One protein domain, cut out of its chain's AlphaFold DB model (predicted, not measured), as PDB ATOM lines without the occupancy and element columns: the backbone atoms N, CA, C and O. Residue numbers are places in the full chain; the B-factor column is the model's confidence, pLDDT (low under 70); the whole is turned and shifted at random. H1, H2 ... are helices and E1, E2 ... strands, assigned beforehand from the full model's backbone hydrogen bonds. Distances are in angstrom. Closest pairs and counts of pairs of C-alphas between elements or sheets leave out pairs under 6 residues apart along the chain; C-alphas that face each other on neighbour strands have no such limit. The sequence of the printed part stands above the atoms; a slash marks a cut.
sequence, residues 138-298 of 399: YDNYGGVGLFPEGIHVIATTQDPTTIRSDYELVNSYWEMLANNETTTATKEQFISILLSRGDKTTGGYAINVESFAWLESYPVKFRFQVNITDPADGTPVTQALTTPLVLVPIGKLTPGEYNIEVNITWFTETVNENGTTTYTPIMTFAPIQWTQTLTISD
ATOM      1  N   TYR A 138      30.698  25.502  21.327       91.38
ATOM      2  CA  TYR A 138      29.529  24.836  20.767       91.38
ATOM      3  C   TYR A 138      29.762  23.326  20.702       91.38
ATOM      4  O   TYR A 138      30.838  22.861  20.313       91.38
ATOM      5  N   ASP A 139      28.746  22.551  21.070       88.62
ATOM      6  CA  ASP A 139      28.736  21.100  20.903       88.62
ATOM      7  C   ASP A 139      27.308  20.639  20.599       88.62
ATOM      8  O   ASP A 139      26.333  21.243  21.034       88.62
ATOM      9  N   ASN A 140      27.191  19.581  19.806       85.62
ATOM     10  CA  ASN A 140      25.910  18.970  19.457       85.62
ATOM     11  C   ASN A 140      25.829  17.512  19.908       85.62
ATOM     12  O   ASN A 140      24.755  16.927  19.868       85.62
ATOM     13  N   TYR A 141      26.943  16.898  20.300       82.88
ATOM     14  CA  TYR A 141      27.000  15.478  20.658       82.88
ATOM     15  C   TYR A 141      27.480  15.274  22.091       82.88
ATOM     16  O   TYR A 141      27.128  14.285  22.733       82.88
ATOM     17  N   GLY A 142      28.283  16.207  22.595       79.00
ATOM     18  CA  GLY A 142      28.582  16.322  24.007       79.00
ATOM     19  C   GLY A 142      27.345  16.687  24.824       79.00
ATOM     20  O   GLY A 142      26.435  17.340  24.325       79.00
ATOM     21  N   GLY A 143      27.295  16.258  26.086       85.81
ATOM     22  CA  GLY A 143      26.210  16.648  26.992       85.81
ATOM     23  C   GLY A 143      24.921  15.826  26.898       85.81
ATOM     24  O   GLY A 143      24.001  16.099  27.667       85.81
ATOM     25  N   VAL A 144      24.845  14.820  26.016       88.38
ATOM     26  CA  VAL A 144      23.661  13.948  25.890       88.38
ATOM     27  C   VAL A 144      23.325  13.290  27.225       88.38
ATOM     28  O   VAL A 144      24.156  12.594  27.810       88.38
ATOM     29  N   GLY A 145      22.097  13.504  27.696       90.06
ATOM     30  CA  GLY A 145      21.596  13.003  28.973       90.06
ATOM     31  C   GLY A 145      22.077  13.771  30.207       90.06
ATOM     32  O   GLY A 145      21.790  13.331  31.319       90.06
ATOM     33  N   LEU A 146      22.806  14.881  30.039       92.94
ATOM     34  CA  LEU A 146      23.371  15.660  31.147       92.94
ATOM     35  C   LEU A 146      22.634  16.982  31.385       92.94
ATOM     36  O   LEU A 146      22.372  17.320  32.534       92.94
ATOM     37  N   PHE A 147      22.275  17.706  30.320       96.00
ATOM     38  CA  PHE A 147      21.715  19.057  30.425       96.00
ATOM     39  C   PHE A 147      20.316  19.134  29.801       96.00
ATOM     40  O   PHE A 147      20.212  19.069  28.571       96.00
ATOM     41  N   PRO A 148      19.232  19.280  30.591       96.62
ATOM     42  CA  PRO A 148      17.903  19.547  30.040       96.62
ATOM     43  C   PRO A 148      17.855  20.886  29.283       96.62
ATOM     44  O   PRO A 148      18.828  21.622  29.222       96.62
ATOM     45  N   GLU A 149      16.730  21.199  28.643       97.56
ATOM     46  CA  GLU A 149      16.584  22.483  27.948       97.56
ATOM     47  C   GLU A 149      16.558  23.650  28.950       97.56
ATOM     48  O   GLU A 149      15.777  23.621  29.906       97.56
ATOM     49  N   GLY A 150      17.385  24.675  28.724       97.75
ATOM     50  CA  GLY A 150      17.414  25.879  29.550       97.75
ATOM     51  C   GLY A 150      18.804  26.468  29.800       97.75
ATOM     52  O   GLY A 150      19.731  26.330  28.996       97.75
ATOM     53  N   ILE A 151      18.907  27.186  30.924       98.56
ATOM     54  CA  ILE A 151      20.111  27.877  31.394       98.56
ATOM     55  C   ILE A 151      20.744  27.060  32.521       98.56
ATOM     56  O   ILE A 151      20.113  26.847  33.557       98.56
ATOM     57  N   HIS A 152      22.013  26.714  32.354       98.44
ATOM     58  CA  HIS A 152      22.832  26.032  33.346       98.44
ATOM     59  C   HIS A 152      24.004  26.930  33.720       98.44
ATOM     60  O   HIS A 152      24.750  27.395  32.858       98.44
ATOM     61  N   VAL A 153      24.176  27.198  35.008       98.31
ATOM     62  CA  VAL A 153      25.273  28.039  35.490       98.31
ATOM     63  C   VAL A 153      26.343  27.137  36.075       98.31
ATOM     64  O   VAL A 153      26.070  26.361  36.983       98.31
ATOM     65  N   ILE A 154      27.557  27.228  35.543       98.06
ATOM     66  CA  ILE A 154      28.669  26.348  35.893       98.06
ATOM     67  C   ILE A 154      29.730  27.156  36.638       98.06
ATOM     68  O   ILE A 154      30.189  28.185  36.137       98.06
ATOM     69  N   ALA A 155      30.129  26.692  37.824       96.44
ATOM     70  CA  ALA A 155      31.137  27.353  38.649       96.44
ATOM     71  C   ALA A 155      32.354  26.447  38.875       96.44
ATOM     72  O   ALA A 155      32.315  25.513  39.670       96.44
ATOM     73  N   THR A 156      33.465  26.753  38.211       93.19
ATOM     74  CA  THR A 156      34.702  25.956  38.248       93.19
ATOM     75  C   THR A 156      35.844  26.714  38.922       93.19
ATOM     76  O   THR A 156      35.769  27.913  39.176       93.19
ATOM     77  N   THR A 157      36.948  26.034  39.235       89.06
ATOM     78  CA  THR A 157      38.140  26.681  39.821       89.06
ATOM     79  C   THR A 157      38.956  27.490  38.809       89.06
ATOM     80  O   THR A 157      39.762  28.332  39.199       89.06
ATOM     81  N   GLN A 158      38.773  27.231  37.515       89.19
ATOM     82  CA  GLN A 158      39.456  27.896  36.406       89.19
ATOM     83  C   GLN A 158      38.566  27.909  35.163       89.19
ATOM     84  O   GLN A 158      37.555  27.207  35.134       89.19
ATOM     85  N   ASP A 159      38.957  28.674  34.144       90.12
ATOM     86  CA  ASP A 159      38.236  28.758  32.874       90.12
ATOM     87  C   ASP A 159      38.088  27.365  32.223       90.12
ATOM     88  O   ASP A 159      39.097  26.774  31.807       90.12
ATOM     89  N   PRO A 160      36.857  26.825  32.120       90.38
ATOM     90  CA  PRO A 160      36.625  25.492  31.583       90.38
ATOM     91  C   PRO A 160      36.947  25.383  30.089       90.38
ATOM     92  O   PRO A 160      37.102  24.268  29.588       90.38
ATOM     93  N   THR A 161      37.071  26.497  29.362       87.62
ATOM     94  CA  THR A 161      37.434  26.481  27.939       87.62
ATOM     95  C   THR A 161      38.903  26.112  27.720       87.62
ATOM     96  O   THR A 161      39.256  25.533  26.696       87.62
ATOM     97  N   THR A 162      39.750  26.352  28.726       85.88
ATOM     98  CA  THR A 162      41.202  26.122  28.657       85.88
ATOM     99  C   THR A 162      41.627  24.694  28.995       85.88
ATOM    100  O   THR A 162      42.730  24.293  28.641       85.88
ATOM    101  N   ILE A 163      40.760  23.922  29.658       83.38
ATOM    102  CA  ILE A 163      41.059  22.563  30.152       83.38
ATOM    103  C   ILE A 163      40.355  21.464  29.367       83.38
ATOM    104  O   ILE A 163      40.448  20.293  29.721       83.38
ATOM    105  N   ARG A 164      39.619  21.805  28.305       79.94
ATOM    106  CA  ARG A 164      38.882  20.808  27.516       79.94
ATOM    107  C   ARG A 164      39.810  19.729  26.952       79.94
ATOM    108  O   ARG A 164      39.447  18.558  26.954       79.94
ATOM    109  N   SER A 165      41.008  20.115  26.511       79.38
ATOM    110  CA  SER A 165      42.031  19.198  25.991       79.38
ATOM    111  C   SER A 165      42.591  18.229  27.031       79.38
ATOM    112  O   SER A 165      43.219  17.244  26.651       79.38
ATOM    113  N   ASP A 166      42.371  18.494  28.319       81.31
ATOM    114  CA  ASP A 166      42.895  17.673  29.411       81.31
ATOM    115  C   ASP A 166      42.045  16.408  29.630       81.31
ATOM    116  O   ASP A 166      42.456  15.494  30.346       81.31
ATOM    117  N   TYR A 167      40.871  16.330  28.995       75.25
ATOM    118  CA  TYR A 167      39.965  15.188  29.063       75.25
ATOM    119  C   TYR A 167      40.094  14.330  27.800       75.25
ATOM    120  O   TYR A 167      39.743  14.756  26.702       75.25
ATOM    121  N   GLU A 168      40.548  13.083  27.957       69.94
ATOM    122  CA  GLU A 168      40.670  12.127  26.841       69.94
ATOM    123  C   GLU A 168      39.307  11.725  26.252       69.94
ATOM    124  O   GLU A 168      39.193  11.431  25.061       69.94
ATOM    125  N   LEU A 169      38.263  11.710  27.087       72.44
ATOM    126  CA  LEU A 169      36.891  11.416  26.689       72.44
ATOM    127  C   LEU A 169      36.065  12.700  26.722       72.44
ATOM    128  O   LEU A 169      35.892  13.302  27.781       72.44
ATOM    129  N   VAL A 170      35.488  13.070  25.574       66.69
ATOM    130  CA  VAL A 170      34.646  14.272  25.431       66.69
ATOM    131  C   VAL A 170      33.515  14.293  26.463       66.69
ATOM    132  O   VAL A 170      33.243  15.334  27.052       66.69
ATOM    133  N   ASN A 171      32.896  13.146  26.758       76.75
ATOM    134  CA  ASN A 171      31.823  13.088  27.753       76.75
ATOM    135  C   ASN A 171      32.302  13.356  29.181       76.75
ATOM    136  O   ASN A 171      31.563  13.970  29.937       76.75
ATOM    137  N   SER A 172      33.533  12.990  29.547       79.94
ATOM    138  CA  SER A 172      34.051  13.264  30.895       79.94
ATOM    139  C   SER A 172      34.221  14.763  31.158       79.94
ATOM    140  O   SER A 172      34.047  15.213  32.287       79.94
ATOM    141  N   TYR A 173      34.506  15.547  30.114       89.06
ATOM    142  CA  TYR A 173      34.508  17.008  30.200       89.06
ATOM    143  C   TYR A 173      33.103  17.555  30.497       89.06
ATOM    144  O   TYR A 173      32.926  18.339  31.428       89.06
ATOM    145  N   TRP A 174      32.092  17.104  29.750       92.12
ATOM    146  CA  TRP A 174      30.706  17.539  29.946       92.12
ATOM    147  C   TRP A 174      30.118  17.071  31.283       92.12
ATOM    148  O   TRP A 174      29.411  17.832  31.933       92.12
ATOM    149  N   GLU A 175      30.467  15.866  31.740       88.88
ATOM    150  CA  GLU A 175      30.120  15.366  33.076       88.88
ATOM    151  C   GLU A 175      30.740  16.229  34.179       88.88
ATOM    152  O   GLU A 175      30.078  16.527  35.171       88.88
ATOM    153  N   MET A 176      31.993  16.672  34.017       93.62
ATOM    154  CA  MET A 176      32.611  17.604  34.962       93.62
ATOM    155  C   MET A 176      31.833  18.919  35.031       93.62
ATOM    156  O   MET A 176      31.570  19.394  36.134       93.62
ATOM    157  N   LEU A 177      31.419  19.475  33.889       96.06
ATOM    158  CA  LEU A 177      30.604  20.688  33.877       96.06
ATOM    159  C   LEU A 177      29.252  20.462  34.560       96.06
ATOM    160  O   LEU A 177      28.892  21.245  35.431       96.06
ATOM    161  N   ALA A 178      28.559  19.364  34.251       94.75
ATOM    162  CA  ALA A 178      27.279  19.018  34.874       94.75
ATOM    163  C   ALA A 178      27.396  18.878  36.402       94.75
ATOM    164  O   ALA A 178      26.561  19.382  37.146       94.75
ATOM    165  N   ASN A 179      28.483  18.275  36.890       93.31
ATOM    166  CA  ASN A 179      28.751  18.140  38.325       93.31
ATOM    167  C   ASN A 179      29.076  19.473  39.032       93.31
ATOM    168  O   ASN A 179      29.106  19.506  40.261       93.31
ATOM    169  N   ASN A 180      29.347  20.547  38.284       95.56
ATOM    170  CA  ASN A 180      29.616  21.893  38.803       95.56
ATOM    171  C   ASN A 180      28.481  22.884  38.485       95.56
ATOM    172  O   ASN A 180      28.667  24.098  38.623       95.56
ATOM    173  N   GLU A 181      27.316  22.388  38.057       97.25
ATOM    174  CA  GLU A 181      26.120  23.208  37.908       97.25
ATOM    175  C   GLU A 181      25.640  23.717  39.278       97.25
ATOM    176  O   GLU A 181      25.563  22.968  40.253       97.25
ATOM    177  N   THR A 182      25.333  25.010  39.372       96.12
ATOM    178  CA  THR A 182      24.939  25.657  40.625       96.12
ATOM    179  C   THR A 182      24.172  26.952  40.379       96.12
ATOM    180  O   THR A 182      24.364  27.601  39.364       96.12
ATOM    181  N   THR A 183      23.361  27.401  41.334       95.75
ATOM    182  CA  THR A 183      22.789  28.764  41.356       95.75
ATOM    183  C   THR A 183      23.516  29.693  42.332       95.75
ATOM    184  O   THR A 183      23.206  30.879  42.436       95.75
ATOM    185  N   THR A 184      24.515  29.173  43.046       94.56
ATOM    186  CA  THR A 184      25.321  29.924  44.012       94.56
ATOM    187  C   THR A 184      26.799  29.624  43.828       94.56
ATOM    188  O   THR A 184      27.199  28.459  43.777       94.56
ATOM    189  N   ALA A 185      27.627  30.660  43.779       92.56
ATOM    190  CA  ALA A 185      29.071  30.520  43.659       92.56
ATOM    191  C   ALA A 185      29.799  31.552  44.524       92.56
ATOM    192  O   ALA A 185      29.200  32.331  45.268       92.56
ATOM    193  N   THR A 186      31.120  31.527  44.457       89.62
ATOM    194  CA  THR A 186      32.011  32.388  45.233       89.62
ATOM    195  C   THR A 186      32.822  33.253  44.280       89.62
ATOM    196  O   THR A 186      33.075  32.843  43.146       89.62
ATOM    197  N   LYS A 187      33.283  34.427  44.725       86.38
ATOM    198  CA  LYS A 187      34.094  35.331  43.880       86.38
ATOM    199  C   LYS A 187      35.383  34.706  43.327       86.38
ATOM    200  O   LYS A 187      35.984  35.234  42.395       86.38
ATOM    201  N   GLU A 188      35.837  33.599  43.918       86.12
ATOM    202  CA  GLU A 188      37.044  32.900  43.482       86.12
ATOM    203  C   GLU A 188      36.804  31.888  42.368       86.12
ATOM    204  O   GLU A 188      37.762  31.501  41.692       86.12
ATOM    205  N   GLN A 189      35.554  31.477  42.166       91.56
ATOM    206  CA  GLN A 189      35.180  30.563  41.099       91.56
ATOM    207  C   GLN A 189      35.029  31.309  39.776       91.56
ATOM    208  O   GLN A 189      34.586  32.456  39.711       91.56
ATOM    209  N   PHE A 190      35.412  30.626  38.707       93.94
ATOM    210  CA  PHE A 190      35.162  31.047  37.346       93.94
ATOM    211  C   PHE A 190      33.743  30.639  36.958       93.94
ATOM    212  O   PHE A 190      33.377  29.470  37.074       93.94
ATOM    213  N   ILE A 191      32.954  31.601  36.490       97.06
ATOM    214  CA  ILE A 191      31.569  31.388  36.085       97.06
ATOM    215  C   ILE A 191      31.500  31.211  34.572       97.06
ATOM    216  O   ILE A 191      32.110  31.963  33.808       97.06
ATOM    217  N   SER A 192      30.738  30.215  34.138       97.69
ATOM    218  CA  SER A 192      30.336  30.021  32.746       97.69
ATOM    219  C   SER A 192      28.836  29.757  32.671       97.69
ATOM    220  O   SER A 192      28.260  29.169  33.584       97.69
ATOM    221  N   ILE A 193      28.208  30.184  31.581       98.25
ATOM    222  CA  ILE A 193      26.792  29.931  31.309       98.25
ATOM    223  C   ILE A 193      26.709  28.913  30.184       98.25
ATOM    224  O   ILE A 193      27.205  29.160  29.089       98.25
ATOM    225  N   LEU A 194      26.091  27.772  30.450       98.38
ATOM    226  CA  LEU A 194      25.782  26.768  29.448       98.38
ATOM    227  C   LEU A 194      24.307  26.891  29.071       98.38
ATOM    228  O   LEU A 194      23.425  26.806  29.922       98.38
ATOM    229  N   LEU A 195      24.039  27.109  27.789       98.25
ATOM    230  CA  LEU A 195      22.689  27.113  27.238       98.25
ATOM    231  C   LEU A 195      22.479  25.799  26.501       98.25
ATOM    232  O   LEU A 195      23.267  25.464  25.618       98.25
ATOM    233  N   SER A 196      21.438  25.058  26.872       97.88
ATOM    234  CA  SER A 196      21.148  23.737  26.316       97.88
ATOM    235  C   SER A 196      19.769  23.708  25.676       97.88
ATOM    236  O   SER A 196      18.805  24.268  26.198       97.88
ATOM    237  N   ARG A 197      19.661  23.004  24.548       95.81
ATOM    238  CA  ARG A 197      18.383  22.655  23.912       95.81
ATOM    239  C   ARG A 197      17.779  21.346  24.419       95.81
ATOM    240  O   ARG A 197      16.737  20.920  23.913       95.81
ATOM    241  N   GLY A 198      18.438  20.697  25.375       96.06
ATOM    242  CA  GLY A 198      18.111  19.346  25.807       96.06
ATOM    243  C   GLY A 198      18.348  18.298  24.720       96.06
ATOM    244  O   GLY A 198      18.725  18.605  23.584       96.06
ATOM    245  N   ASP A 199      18.107  17.041  25.079       93.62
ATOM    246  CA  ASP A 199      18.314  15.909  24.182       93.62
ATOM    247  C   ASP A 199      17.306  15.911  23.022       93.62
ATOM    248  O   ASP A 199      16.089  16.038  23.204       93.62
ATOM    249  N   LYS A 200      17.818  15.709  21.811       93.50
ATOM    250  CA  LYS A 200      17.073  15.569  20.562       93.50
ATOM    251  C   LYS A 200      17.365  14.211  19.939       93.50
ATOM    252  O   LYS A 200      18.469  13.675  20.008       93.50
ATOM    253  N   THR A 201      16.349  13.636  19.306       88.12
ATOM    254  CA  THR A 201      16.410  12.266  18.770       88.12
ATOM    255  C   THR A 201      17.154  12.145  17.438       88.12
ATOM    256  O   THR A 201      17.412  11.031  16.983       88.12
ATOM    257  N   THR A 202      17.471  13.271  16.798       84.38
ATOM    258  CA  THR A 202      18.218  13.371  15.535       84.38
ATOM    259  C   THR A 202      19.147  14.585  15.580       84.38
ATOM    260  O   THR A 202      19.049  15.401  16.491       84.38
ATOM    261  N   GLY A 203      20.021  14.735  14.584       80.69
ATOM    262  CA  GLY A 203      20.709  15.998  14.302       80.69
ATOM    263  C   GLY A 203      19.806  17.018  13.596       80.69
ATOM    264  O   GLY A 203      18.605  16.793  13.449       80.69
ATOM    265  N   GLY A 204      20.402  18.125  13.143       81.88
ATOM    266  CA  GLY A 204      19.701  19.236  12.475       81.88
ATOM    267  C   GLY A 204      19.149  20.298  13.430       81.88
ATOM    268  O   GLY A 204      18.680  21.339  12.993       81.88
ATOM    269  N   TYR A 205      19.228  20.055  14.737       89.81
ATOM    270  CA  TYR A 205      18.923  21.050  15.755       89.81
ATOM    271  C   TYR A 205      20.169  21.886  16.043       89.81
ATOM    272  O   TYR A 205      21.261  21.333  16.156       89.81
ATOM    273  N   ALA A 206      20.007  23.197  16.203       89.25
ATOM    274  CA  ALA A 206      21.109  24.089  16.560       89.25
ATOM    275  C   ALA A 206      20.690  25.141  17.591       89.25
ATOM    276  O   ALA A 206      19.501  25.454  17.733       89.25
ATOM    277  N   ILE A 207      21.688  25.677  18.290       93.25
ATOM    278  CA  ILE A 207      21.614  26.851  19.161       93.25
ATOM    279  C   ILE A 207      22.812  27.745  18.857       93.25
ATOM    280  O   ILE A 207      23.937  27.261  18.799       93.25
ATOM    281  N   ASN A 208      22.569  29.036  18.661       90.56
ATOM    282  CA  ASN A 208      23.590  30.019  18.319       90.56
ATOM    283  C   ASN A 208      23.386  31.277  19.161       90.56
ATOM    284  O   ASN A 208      22.291  31.837  19.168       90.56
ATOM    285  N   VAL A 209      24.424  31.737  19.859       88.38
ATOM    286  CA  VAL A 209      24.375  33.029  20.558       88.38
ATOM    287  C   VAL A 209      24.640  34.129  19.536       88.38
ATOM    288  O   VAL A 209      25.732  34.207  18.984       88.38
ATOM    289  N   GLU A 210      23.645  34.973  19.286       87.06
ATOM    290  CA  GLU A 210      23.757  36.117  18.379       87.06
ATOM    291  C   GLU A 210      24.443  37.299  19.064       87.06
ATOM    292  O   GLU A 210      25.311  37.948  18.488       87.06
ATOM    293  N   SER A 211      24.071  37.570  20.316       81.31
ATOM    294  CA  SER A 211      24.732  38.596  21.114       81.31
ATOM    295  C   SER A 211      24.653  38.306  22.607       81.31
ATOM    296  O   SER A 211      23.748  37.625  23.095       81.31
ATOM    297  N   PHE A 212      25.620  38.861  23.327       84.31
ATOM    298  CA  PHE A 212      25.683  38.875  24.778       84.31
ATOM    299  C   PHE A 212      25.897  40.314  25.247       84.31
ATOM    300  O   PHE A 212      26.744  41.030  24.712       84.31
ATOM    301  N   ALA A 213      25.137  40.732  26.253       76.81
ATOM    302  CA  ALA A 213      25.274  42.028  26.892       76.81
ATOM    303  C   ALA A 213      25.364  41.872  28.411       76.81
ATOM    304  O   ALA A 213      24.519  41.232  29.044       76.81
ATOM    305  N   TRP A 214      26.364  42.530  28.989       77.31
ATOM    306  CA  TRP A 214      26.466  42.772  30.421       77.31
ATOM    307  C   TRP A 214      25.809  44.116  30.718       77.31
ATOM    308  O   TRP A 214      26.312  45.164  30.317       77.31
ATOM    309  N   LEU A 215      24.678  44.098  31.415       69.19
ATOM    310  CA  LEU A 215      23.978  45.309  31.825       69.19
ATOM    311  C   LEU A 215      24.293  45.583  33.292       69.19
ATOM    312  O   LEU A 215      23.882  44.828  34.176       69.19
ATOM    313  N   GLU A 216      25.006  46.679  33.546       67.88
ATOM    314  CA  GLU A 216      25.350  47.173  34.886       67.88
ATOM    315  C   GLU A 216      24.132  47.799  35.605       67.88
ATOM    316  O   GLU A 216      24.186  48.905  36.136       67.88
ATOM    317  N   SER A 217      22.989  47.108  35.588       58.19
ATOM    318  CA  SER A 217      21.835  47.398  36.444       58.19
ATOM    319  C   SER A 217      21.984  46.714  37.805       58.19
ATOM    320  O   SER A 217      22.871  45.883  37.982       58.19
ATOM    321  N   TYR A 218      21.098  47.011  38.761       49.91
ATOM    322  CA  TYR A 218      20.969  46.212  39.984       49.91
ATOM    323  C   TYR A 218      19.605  45.492  40.032       49.91
ATOM    324  O   TYR A 218      18.578  46.175  39.952       49.91
ATOM    325  N   PRO A 219      19.568  44.147  40.148       71.50
ATOM    326  CA  PRO A 219      20.712  43.234  40.015       71.50
ATOM    327  C   PRO A 219      21.338  43.300  38.609       71.50
ATOM    328  O   PRO A 219      20.692  43.734  37.642       71.50
ATOM    329  N   VAL A 220      22.609  42.891  38.504       76.19
ATOM    330  CA  VAL A 220      23.343  42.866  37.225       76.19
ATOM    331  C   VAL A 220      22.641  41.894  36.291       76.19
ATOM    332  O   VAL A 220      22.240  40.813  36.718       76.19
ATOM    333  N   LYS A 221      22.482  42.264  35.018       84.62
ATOM    334  CA  LYS A 221      21.825  41.393  34.039       84.62
ATOM    335  C   LYS A 221      22.788  40.916  32.965       84.62
ATOM    336  O   LYS A 221      23.381  41.721  32.252       84.62
ATOM    337  N   PHE A 222      22.865  39.602  32.803       88.94
ATOM    338  CA  PHE A 222      23.445  38.944  31.642       88.94
ATOM    339  C   PHE A 222      22.334  38.680  30.641       88.94
ATOM    340  O   PHE A 222      21.457  37.854  30.885       88.94
ATOM    341  N   ARG A 223      22.348  39.408  29.527       90.19
ATOM    342  CA  ARG A 223      21.335  39.281  28.484       90.19
ATOM    343  C   ARG A 223      21.922  38.610  27.256       90.19
ATOM    344  O   ARG A 223      22.856  39.133  26.658       90.19
ATOM    345  N   PHE A 224      21.320  37.503  26.855       92.88
ATOM    346  CA  PHE A 224      21.647  36.775  25.639       92.88
ATOM    347  C   PHE A 224      20.531  36.956  24.612       92.88
ATOM    348  O   PHE A 224      19.349  36.896  24.957       92.88
ATOM    349  N   GLN A 225      20.912  37.155  23.355       91.19
ATOM    350  CA  GLN A 225      20.045  36.937  22.199       91.19
ATOM    351  C   GLN A 225      20.493  35.643  21.538       91.19
ATOM    352  O   GLN A 225      21.671  35.498  21.204       91.19
ATOM    353  N   VAL A 226      19.580  34.687  21.413       91.69
ATOM    354  CA  VAL A 226      19.894  33.331  20.970       91.69
ATOM    355  C   VAL A 226      18.965  32.920  19.848       91.69
ATOM    356  O   VAL A 226      17.745  33.026  19.950       91.69
ATOM    357  N   ASN A 227      19.564  32.373  18.800       90.62
ATOM    358  CA  ASN A 227      18.859  31.785  17.682       90.62
ATOM    359  C   ASN A 227      18.847  30.271  17.846       90.62
ATOM    360  O   ASN A 227      19.888  29.624  17.969       90.62
ATOM    361  N   ILE A 228      17.647  29.712  17.860       93.50
ATOM    362  CA  ILE A 228      17.412  28.279  17.912       93.50
ATOM    363  C   ILE A 228      16.886  27.825  16.556       93.50
ATOM    364  O   ILE A 228      15.965  28.435  16.023       93.50
ATOM    365  N   THR A 229      17.424  26.731  16.025       91.38
ATOM    366  CA  THR A 229      17.018  26.192  14.723       91.38
ATOM    367  C   THR A 229      16.534  24.758  14.852       91.38
ATOM    368  O   THR A 229      17.245  23.926  15.417       91.38
ATOM    369  N   ASP A 230      15.364  24.470  14.286       93.25
ATOM    370  CA  ASP A 230      14.830  23.116  14.129       93.25
ATOM    371  C   ASP A 230      14.786  22.703  12.662       93.25
ATOM    372  O   ASP A 230      14.412  23.520  11.819       93.25
ATOM    373  N   PRO A 231      15.071  21.433  12.341       90.75
ATOM    374  CA  PRO A 231      14.883  20.936  10.990       90.75
ATOM    375  C   PRO A 231      13.382  20.845  10.675       90.75
ATOM    376  O   PRO A 231      12.598  20.334  11.474       90.75
ATOM    377  N   ALA A 232      12.976  21.323   9.497       89.50
ATOM    378  CA  ALA A 232      11.616  21.150   8.995       89.50
ATOM    379  C   ALA A 232      11.263  19.669   8.789       89.50
ATOM    380  O   ALA A 232      12.132  18.822   8.549       89.50
ATOM    381  N   ASP A 233       9.965  19.372   8.786       87.31
ATOM    382  CA  ASP A 233       9.465  18.052   8.417       87.31
ATOM    383  C   ASP A 233       9.976  17.641   7.028       87.31
ATOM    384  O   ASP A 233       9.811  18.352   6.036       87.31
ATOM    385  N   GLY A 234      10.585  16.457   6.954       84.44
ATOM    386  CA  GLY A 234      11.149  15.920   5.716       84.44
ATOM    387  C   GLY A 234      12.558  16.416   5.380       84.44
ATOM    388  O   GLY A 234      13.144  15.903   4.425       84.44
ATOM    389  N   THR A 235      13.136  17.334   6.166       83.88
ATOM    390  CA  THR A 235      14.546  17.718   6.025       83.88
ATOM    391  C   THR A 235      15.443  16.509   6.333       83.88
ATOM    392  O   THR A 235      15.277  15.865   7.375       83.88
ATOM    393  N   PRO A 236      16.397  16.156   5.451       78.88
ATOM    394  CA  PRO A 236      17.360  15.101   5.734       78.88
ATOM    395  C   PRO A 236      18.218  15.462   6.950       78.88
ATOM    396  O   PRO A 236      18.899  16.483   6.951       78.88
ATOM    397  N   VAL A 237      18.217  14.603   7.969       84.56
ATOM    398  CA  VAL A 237      18.987  14.796   9.207       84.56
ATOM    399  C   VAL A 237      19.827  13.570   9.537       84.56
ATOM    400  O   VAL A 237      19.505  12.439   9.163       84.56
ATOM    401  N   THR A 238      20.903  13.783  10.289       79.19
ATOM    402  CA  THR A 238      21.703  12.692  10.850       79.19
ATOM    403  C   THR A 238      20.894  11.938  11.906       79.19
ATOM    404  O   THR A 238      20.364  12.543  12.838       79.19
ATOM    405  N   GLN A 239      20.825  10.609  11.808       82.88
ATOM    406  CA  GLN A 239      20.217   9.762  12.841       82.88
ATOM    407  C   GLN A 239      21.199   9.524  13.993       82.88
ATOM    408  O   GLN A 239      21.847   8.482  14.076       82.88
ATOM    409  N   ALA A 240      21.324  10.516  14.867       79.00
ATOM    410  CA  ALA A 240      22.103  10.441  16.096       79.00
ATOM    411  C   ALA A 240      21.384  11.220  17.200       79.00
ATOM    412  O   ALA A 240      20.757  12.238  16.910       79.00
ATOM    413  N   LEU A 241      21.490  10.753  18.447       85.44
ATOM    414  CA  LEU A 241      21.092  11.568  19.594       85.44
ATOM    415  C   LEU A 241      22.022  12.779  19.662       85.44
ATOM    416  O   LEU A 241      23.242  12.620  19.569       85.44
ATOM    417  N   THR A 242      21.438  13.962  19.782       87.50
ATOM    418  CA  THR A 242      22.175  15.224  19.872       87.50
ATOM    419  C   THR A 242      21.664  16.047  21.040       87.50
ATOM    420  O   THR A 242      20.513  15.903  21.436       87.50
ATOM    421  N   THR A 243      22.506  16.925  21.566       91.56
ATOM    422  CA  THR A 243      22.148  17.908  22.593       91.56
ATOM    423  C   THR A 243      22.825  19.214  22.208       91.56
ATOM    424  O   THR A 243      23.940  19.475  22.653       91.56
ATOM    425  N   PRO A 244      22.213  20.012  21.310       94.44
ATOM    426  CA  PRO A 244      22.776  21.294  20.915       94.44
ATOM    427  C   PRO A 244      22.946  22.186  22.140       94.44
ATOM    428  O   PRO A 244      21.969  22.514  22.820       94.44
ATOM    429  N   LEU A 245      24.186  22.566  22.414       95.56
ATOM    430  CA  LEU A 245      24.544  23.385  23.556       95.56
ATOM    431  C   LEU A 245      25.662  24.368  23.216       95.56
ATOM    432  O   LEU A 245      26.430  24.188  22.267       95.56
ATOM    433  N   VAL A 246      25.746  25.417  24.026       96.62
ATOM    434  CA  VAL A 246      26.808  26.418  23.965       96.62
ATOM    435  C   VAL A 246      27.256  26.778  25.372       96.62
ATOM    436  O   VAL A 246      26.437  27.130  26.218       96.62
ATOM    437  N   LEU A 247      28.560  26.692  25.624       96.69
ATOM    438  CA  LEU A 247      29.202  27.158  26.847       96.69
ATOM    439  C   LEU A 247      29.809  28.539  26.600       96.69
ATOM    440  O   LEU A 247      30.700  28.697  25.764       96.69
ATOM    441  N   VAL A 248      29.344  29.518  27.362       95.62
ATOM    442  CA  VAL A 248      29.791  30.906  27.318       95.62
ATOM    443  C   VAL A 248      30.617  31.207  28.576       95.62
ATOM    444  O   VAL A 248      30.044  31.251  29.671       95.62
ATOM    445  N   PRO A 249      31.945  31.406  28.471       93.25
ATOM    446  CA  PRO A 249      32.760  31.812  29.610       93.25
ATOM    447  C   PRO A 249      32.424  33.257  30.008       93.25
ATOM    448  O   PRO A 249      32.465  34.160  29.175       93.25
ATOM    449  N   ILE A 250      32.102  33.484  31.286       93.12
ATOM    450  CA  ILE A 250      31.832  34.827  31.828       93.12
ATOM    451  C   ILE A 250      33.047  35.360  32.584       93.12
ATOM    452  O   ILE A 250      33.423  36.519  32.424       93.12
ATOM    453  N   GLY A 251      33.669  34.514  33.408       88.81
ATOM    454  CA  GLY A 251      34.798  34.892  34.252       88.81
ATOM    455  C   GLY A 251      34.467  34.918  35.739       88.81
ATOM    456  O   GLY A 251      33.446  34.400  36.186       88.81
ATOM    457  N   LYS A 252      35.374  35.494  36.528       87.69
ATOM    458  CA  LYS A 252      35.143  35.718  37.960       87.69
ATOM    459  C   LYS A 252      34.231  36.921  38.151       87.69
ATOM    460  O   LYS A 252      34.420  37.950  37.505       87.69
ATOM    461  N   LEU A 253      33.281  36.795  39.067       86.44
ATOM    462  CA  LEU A 253      32.284  37.819  39.347       86.44
ATOM    463  C   LEU A 253      32.474  38.401  40.748       86.44
ATOM    464  O   LEU A 253      32.968  37.735  41.659       86.44
ATOM    465  N   THR A 254      32.084  39.660  40.920       84.31
ATOM    466  CA  THR A 254      32.016  40.293  42.240       84.31
ATOM    467  C   THR A 254      30.850  39.718  43.050       84.31
ATOM    468  O   THR A 254      29.880  39.254  42.458       84.31
ATOM    469  N   PRO A 255      30.898  39.746  44.392       86.38
ATOM    470  CA  PRO A 255      29.750  39.359  45.207       86.38
ATOM    471  C   PRO A 255      28.486  40.156  44.859       86.38
ATOM    472  O   PRO A 255      28.563  41.363  44.628       86.38
ATOM    473  N   GLY A 256      27.333  39.487  44.833       84.00
ATOM    474  CA  GLY A 256      26.047  40.084  44.475       84.00
ATOM    475  C   GLY A 256      25.103  39.121  43.758       84.00
ATOM    476  O   GLY A 256      25.433  37.955  43.523       84.00
ATOM    477  N   GLU A 257      23.918  39.619  43.416       89.38
ATOM    478  CA  GLU A 257      22.925  38.895  42.624       89.38
ATOM    479  C   GLU A 257      23.017  39.257  41.140       89.38
ATOM    480  O   GLU A 257      23.162  40.424  40.760       89.38
ATOM    481  N   TYR A 258      22.890  38.229  40.305       90.75
ATOM    482  CA  TYR A 258      22.950  38.305  38.856       90.75
ATOM    483  C   TYR A 258      21.716  37.635  38.262       90.75
ATOM    484  O   TYR A 258      21.395  36.493  38.589       90.75
ATOM    485  N   ASN A 259      21.061  38.327  37.339       94.44
ATOM    486  CA  ASN A 259      19.952  37.795  36.562       94.44
ATOM    487  C   ASN A 259      20.440  37.433  35.163       94.44
ATOM    488  O   ASN A 259      21.030  38.252  34.462       94.44
ATOM    489  N   ILE A 260      20.157  36.212  34.735       97.69
ATOM    490  CA  ILE A 260      20.460  35.718  33.399       97.69
ATOM    491  C   ILE A 260      19.151  35.686  32.617       97.69
ATOM    492  O   ILE A 260      18.198  35.022  33.016       97.69
ATOM    493  N   GLU A 261      19.103  36.420  31.510       96.19
ATOM    494  CA  GLU A 261      17.966  36.508  30.596       96.19
ATOM    495  C   GLU A 261      18.412  36.016  29.217       96.19
ATOM    496  O   GLU A 261      19.299  36.608  28.602       96.19
ATOM    497  N   VAL A 262      17.786  34.960  28.703       97.06
ATOM    498  CA  VAL A 262      18.030  34.455  27.348       97.06
ATOM    499  C   VAL A 262      16.778  34.672  26.522       97.06
ATOM    500  O   VAL A 262      15.763  34.023  26.752       97.06
ATOM    501  N   ASN A 263      16.852  35.597  25.574       93.69
ATOM    502  CA  ASN A 263      15.788  35.866  24.619       93.69
ATOM    503  C   ASN A 263      16.011  35.006  23.378       93.69
ATOM    504  O   ASN A 263      17.117  34.978  22.835       93.69
ATOM    505  N   ILE A 264      14.971  34.293  22.953       92.88
ATOM    506  CA  ILE A 264      15.084  33.272  21.917       92.88
ATOM    507  C   ILE A 264      14.274  33.662  20.692       92.88
ATOM    508  O   ILE A 264      13.056  33.845  20.769       92.88
ATOM    509  N   THR A 265      14.952  33.671  19.548       88.81
ATOM    510  CA  THR A 265      14.314  33.635  18.235       88.81
ATOM    511  C   THR A 265      14.413  32.219  17.691       88.81
ATOM    512  O   THR A 265      15.493  31.634  17.608       88.81
ATOM    513  N   TRP A 266      13.273  31.640  17.331       88.69
ATOM    514  CA  TRP A 266      13.206  30.266  16.847       88.69
ATOM    515  C   TRP A 266      13.044  30.254  15.332       88.69
ATOM    516  O   TRP A 266      12.213  30.980  14.791       88.69
ATOM    517  N   PHE A 267      13.802  29.407  14.648       88.69
ATOM    518  CA  PHE A 267      13.772  29.216  13.207       88.69
ATOM    519  C   PHE A 267      13.472  27.765  12.845       88.69
ATOM    520  O   PHE A 267      13.875  26.826  13.527       88.69
ATOM    521  N   THR A 268      12.792  27.585  11.722       89.88
ATOM    522  CA  THR A 268      12.698  26.310  11.016       89.88
ATOM    523  C   THR A 268      13.659  26.322   9.830       89.88
ATOM    524  O   THR A 268      13.580  27.212   8.980       89.88
ATOM    525  N   GLU A 269      14.545  25.337   9.756       85.44
ATOM    526  CA  GLU A 269      15.461  25.101   8.645       85.44
ATOM    527  C   GLU A 269      14.812  24.203   7.592       85.44
ATOM    528  O   GLU A 269      14.441  23.059   7.857       85.44
ATOM    529  N   THR A 270      14.711  24.702   6.365       85.56
ATOM    530  CA  THR A 270      14.275  23.915   5.207       85.56
ATOM    531  C   THR A 270      15.399  23.839   4.188       85.56
ATOM    532  O   THR A 270      15.949  24.868   3.798       85.56
ATOM    533  N   VAL A 271      15.705  22.630   3.717       80.69
ATOM    534  CA  VAL A 271      16.648  22.412   2.615       80.69
ATOM    535  C   VAL A 271      15.854  22.090   1.355       80.69
ATOM    536  O   VAL A 271      15.185  21.062   1.272       80.69
ATOM    537  N   ASN A 272      15.908  22.983   0.369       80.50
ATOM    538  CA  ASN A 272      15.199  22.802  -0.899       80.50
ATOM    539  C   ASN A 272      15.892  21.752  -1.790       80.50
ATOM    540  O   ASN A 272      17.055  21.418  -1.579       80.50
ATOM    541  N   GLU A 273      15.219  21.292  -2.855       80.50
ATOM    542  CA  GLU A 273      15.734  20.269  -3.796       80.50
ATOM    543  C   GLU A 273      17.106  20.611  -4.412       80.50
ATOM    544  O   GLU A 273      17.868  19.721  -4.782       80.50
ATOM    545  N   ASN A 274      17.446  21.901  -4.479       81.88
ATOM    546  CA  ASN A 274      18.727  22.395  -4.987       81.88
ATOM    547  C   ASN A 274      19.843  22.433  -3.920       81.88
ATOM    548  O   ASN A 274      20.933  22.925  -4.203       81.88
ATOM    549  N   GLY A 275      19.574  21.972  -2.693       75.56
ATOM    550  CA  GLY A 275      20.499  22.025  -1.555       75.56
ATOM    551  C   GLY A 275      20.596  23.394  -0.874       75.56
ATOM    552  O   GLY A 275      21.485  23.605  -0.057       75.56
ATOM    553  N   THR A 276      19.719  24.343  -1.212       79.19
ATOM    554  CA  THR A 276      19.693  25.672  -0.581       79.19
ATOM    555  C   THR A 276      18.947  25.619   0.745       79.19
ATOM    556  O   THR A 276      17.764  25.268   0.766       79.19
ATOM    557  N   THR A 277      19.619  26.023   1.820       79.88
ATOM    558  CA  THR A 277      19.036  26.160   3.157       79.88
ATOM    559  C   THR A 277      18.295  27.488   3.302       79.88
ATOM    560  O   THR A 277      18.803  28.540   2.920       79.88
ATOM    561  N   THR A 278      17.083  27.447   3.850       78.94
ATOM    562  CA  THR A 278      16.278  28.622   4.204       78.94
ATOM    563  C   THR A 278      15.871  28.532   5.670       78.94
ATOM    564  O   THR A 278      15.346  27.505   6.095       78.94
ATOM    565  N   TYR A 279      16.068  29.618   6.419       83.75
ATOM    566  CA  TYR A 279      15.649  29.733   7.815       83.75
ATOM    567  C   TYR A 279      14.390  30.590   7.901       83.75
ATOM    568  O   TYR A 279      14.401  31.763   7.530       83.75
ATOM    569  N   THR A 280      13.294  30.001   8.372       82.88
ATOM    570  CA  THR A 280      12.009  30.695   8.525       82.88
ATOM    571  C   THR A 280      11.740  30.939  10.006       82.88
ATOM    572  O   THR A 280      11.660  29.959  10.747       82.88
ATOM    573  N   PRO A 281      11.597  32.193  10.470       83.56
ATOM    574  CA  PRO A 281      11.308  32.464  11.873       83.56
ATOM    575  C   PRO A 281       9.920  31.933  12.254       83.56
ATOM    576  O   PRO A 281       8.936  32.133  11.537       83.56
ATOM    577  N   ILE A 282       9.835  31.268  13.404       82.62
ATOM    578  CA  ILE A 282       8.581  30.828  14.008       82.62
ATOM    579  C   ILE A 282       8.020  31.999  14.810       82.62
ATOM    580  O   ILE A 282       8.546  32.376  15.854       82.62
ATOM    581  N   MET A 283       6.925  32.572  14.318       78.88
ATOM    582  CA  MET A 283       6.229  33.657  15.003       78.88
ATOM    583  C   MET A 283       5.448  33.090  16.192       78.88
ATOM    584  O   MET A 283       4.442  32.399  16.012       78.88
ATOM    585  N   THR A 284       5.899  33.380  17.409       74.69
ATOM    586  CA  THR A 284       5.195  33.019  18.643       74.69
ATOM    587  C   THR A 284       4.319  34.167  19.139       74.69
ATOM    588  O   THR A 284       4.577  35.338  18.875       74.69
ATOM    589  N   PHE A 285       3.257  33.840  19.883       72.62
ATOM    590  CA  PHE A 285       2.354  34.849  20.461       72.62
ATOM    591  C   PHE A 285       3.023  35.727  21.528       72.62
ATOM    592  O   PHE A 285       2.549  36.830  21.794       72.62
ATOM    593  N   ALA A 286       4.097  35.236  22.146       73.88
ATOM    594  CA  ALA A 286       4.911  35.956  23.112       73.88
ATOM    595  C   ALA A 286       6.395  35.628  22.876       73.88
ATOM    596  O   ALA A 286       6.687  34.520  22.405       73.88
ATOM    597  N   PRO A 287       7.321  36.547  23.208       78.69
ATOM    598  CA  PRO A 287       8.749  36.256  23.197       78.69
ATOM    599  C   PRO A 287       9.052  35.016  24.040       78.69
ATOM    600  O   PRO A 287       8.536  34.876  25.151       78.69
ATOM    601  N   ILE A 288       9.880  34.117  23.512       89.88
ATOM    602  CA  ILE A 288      10.388  32.994  24.291       89.88
ATOM    603  C   ILE A 288      11.584  33.511  25.078       89.88
ATOM    604  O   ILE A 288      12.549  34.011  24.500       89.88
ATOM    605  N   GLN A 289      11.502  33.393  26.397       93.94
ATOM    606  CA  GLN A 289      12.547  33.848  27.295       93.94
ATOM    607  C   GLN A 289      12.833  32.778  28.345       93.94
ATOM    608  O   GLN A 289      11.911  32.276  28.992       93.94
ATOM    609  N   TRP A 290      14.110  32.455  28.534       97.62
ATOM    610  CA  TRP A 290      14.574  31.710  29.700       97.62
ATOM    611  C   TRP A 290      15.166  32.679  30.717       97.62
ATOM    612  O   TRP A 290      15.830  33.653  30.350       97.62
ATOM    613  N   THR A 291      14.926  32.412  31.998       96.81
ATOM    614  CA  THR A 291      15.458  33.213  33.100       96.81
ATOM    615  C   THR A 291      16.095  32.326  34.161       96.81
ATOM    616  O   THR A 291      15.617  31.226  34.434       96.81
ATOM    617  N   GLN A 292      17.187  32.808  34.750       97.38
ATOM    618  CA  GLN A 292      17.852  32.171  35.884       97.38
ATOM    619  C   GLN A 292      18.508  33.234  36.770       97.38
ATOM    620  O   GLN A 292      18.863  34.309  36.289       97.38
ATOM    621  N   THR A 293      18.682  32.936  38.053       94.88
ATOM    622  CA  THR A 293      19.427  33.767  38.997       94.88
ATOM    623  C   THR A 293      20.716  33.078  39.438       94.88
ATOM    624  O   THR A 293      20.803  31.853  39.533       94.88
ATOM    625  N   LEU A 294      21.740  33.887  39.691       95.69
ATOM    626  CA  LEU A 294      23.020  33.467  40.240       95.69
ATOM    627  C   LEU A 294      23.394  34.400  41.387       95.69
ATOM    628  O   LEU A 294      23.439  35.617  41.214       95.69
ATOM    629  N   THR A 295      23.733  33.828  42.535       94.62
ATOM    630  CA  THR A 295      24.267  34.586  43.669       94.62
ATOM    631  C   THR A 295      25.758  34.316  43.825       94.62
ATOM    632  O   THR A 295      26.183  33.169  43.982       94.62
ATOM    633  N   ILE A 296      26.560  35.378  43.826       92.00
ATOM    634  CA  ILE A 296      27.990  35.322  44.118       92.00
ATOM    635  C   ILE A 296      28.217  35.768  45.554       92.00
ATOM    636  O   ILE A 296      27.833  36.863  45.961       92.00
ATOM    637  N   SER A 297      28.869  34.911  46.325       87.12
ATOM    638  CA  SER A 297      29.201  35.138  47.725       87.12
ATOM    639  C   SER A 297      30.684  35.464  47.907       87.12
ATOM    640  O   SER A 297      31.550  35.065  47.124       87.12
ATOM    641  N   ASP A 298      30.983  36.211  48.967       80.50
ATOM    642  CA  ASP A 298      32.346  36.659  49.273       80.50
ATOM    643  C   ASP A 298      33.192  35.589  49.997       80.50
ATOM    644  O   ASP A 298      34.400  35.742  50.167       80.50
TER     645      ASP A 298
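This is residues 138 to 298 of the 399 residues of the protein "PrcB_C domain-containing protein" of Candidatus Bathyarchaeota archaeon (UniProt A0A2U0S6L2). A large, strongly twisted sheet of four long strands, E4, E5, E7 and E9, with the shorter E8 and E2 at its edges, is partly covered by a smaller sheet, E1, E3 and E6, the two making a sandwich. The hairpin E7 and E8 reaches beyond the smaller sheet, and the one short helix, H1, grazes that sheet with its last residues. The printed part has 161 residues, with the order E1 H1 E2 E3 E4 E5 E6 E7 E8 E9; the larger sheet is branched and mixed, the smaller runs E1 E3 E6, antiparallel. The class is mostly strand, and the whole is compact, with a radius of gyration of the C-alphas of 16.9 A, and flat, spanning 57 by 41 by 20 A.

In the larger sheet, E7 is residues 256 to 271, 46.4 A long, from C-alpha 256 at (26.047, 40.084, 44.475). E5 is residues 220 to 231, 35.2 A; E9 is 288 to 297, 30.1 A, ending at C-alpha 297 (29.201, 35.138, 47.725); E4 is 206 to 215, 26.3 A; E8 is 277 to 281 and E2 is 184 to 186. In the smaller sheet, E1 is residues 149 to 156, 21.1 A, from C-alpha 149 at (16.584, 22.483, 27.948); E3 is 190 to 197, 23.1 A; E6 is 245 to 252, 21.7 A. H1 is residues 170 to 178, 12.9 A.

E7 has E5, parallel, on one side, with N 261 and O 222 2.8 A apart. On its other side are E9 beside residues 256 to 264, antiparallel, N 260 to O 292 2.8 A, and E8 beside residues 266 to 271, antiparallel, N 268 to O 280 2.8 A. E4 and E5 form a hairpin, N 208 to O 227 2.8 A; E2 is parallel to E9, N 185 to O 295 2.9 A. The sandwich, two sheets face to face, has its facing parts 8.8 A centre to centre and the strands of one sheet at 28 degrees to those of the other. The closest C-alphas of E1 and E9, Gly 150 and Trp 290, are 6.5 A apart; E3 and E9 are apart. In the smaller sheet N 152 and O 194 of E1 and E3 are 2.8 A apart, and N 248 and O 193 of E6 and E3 2.8 A. H1 only grazes this sheet, with residues 176 to 178, and every O i to N i+4 pair in it is within hydrogen-bond range.

The two C-alphas farthest apart, of Glu 273 and Asp 298, are 58.0 A apart. The printed part has no cut. The links E1 to H1 and E5 to E6 are long. Mean pLDDT of the printed part is 87.7; residues 168, 170 and 215 to 218 are under 70.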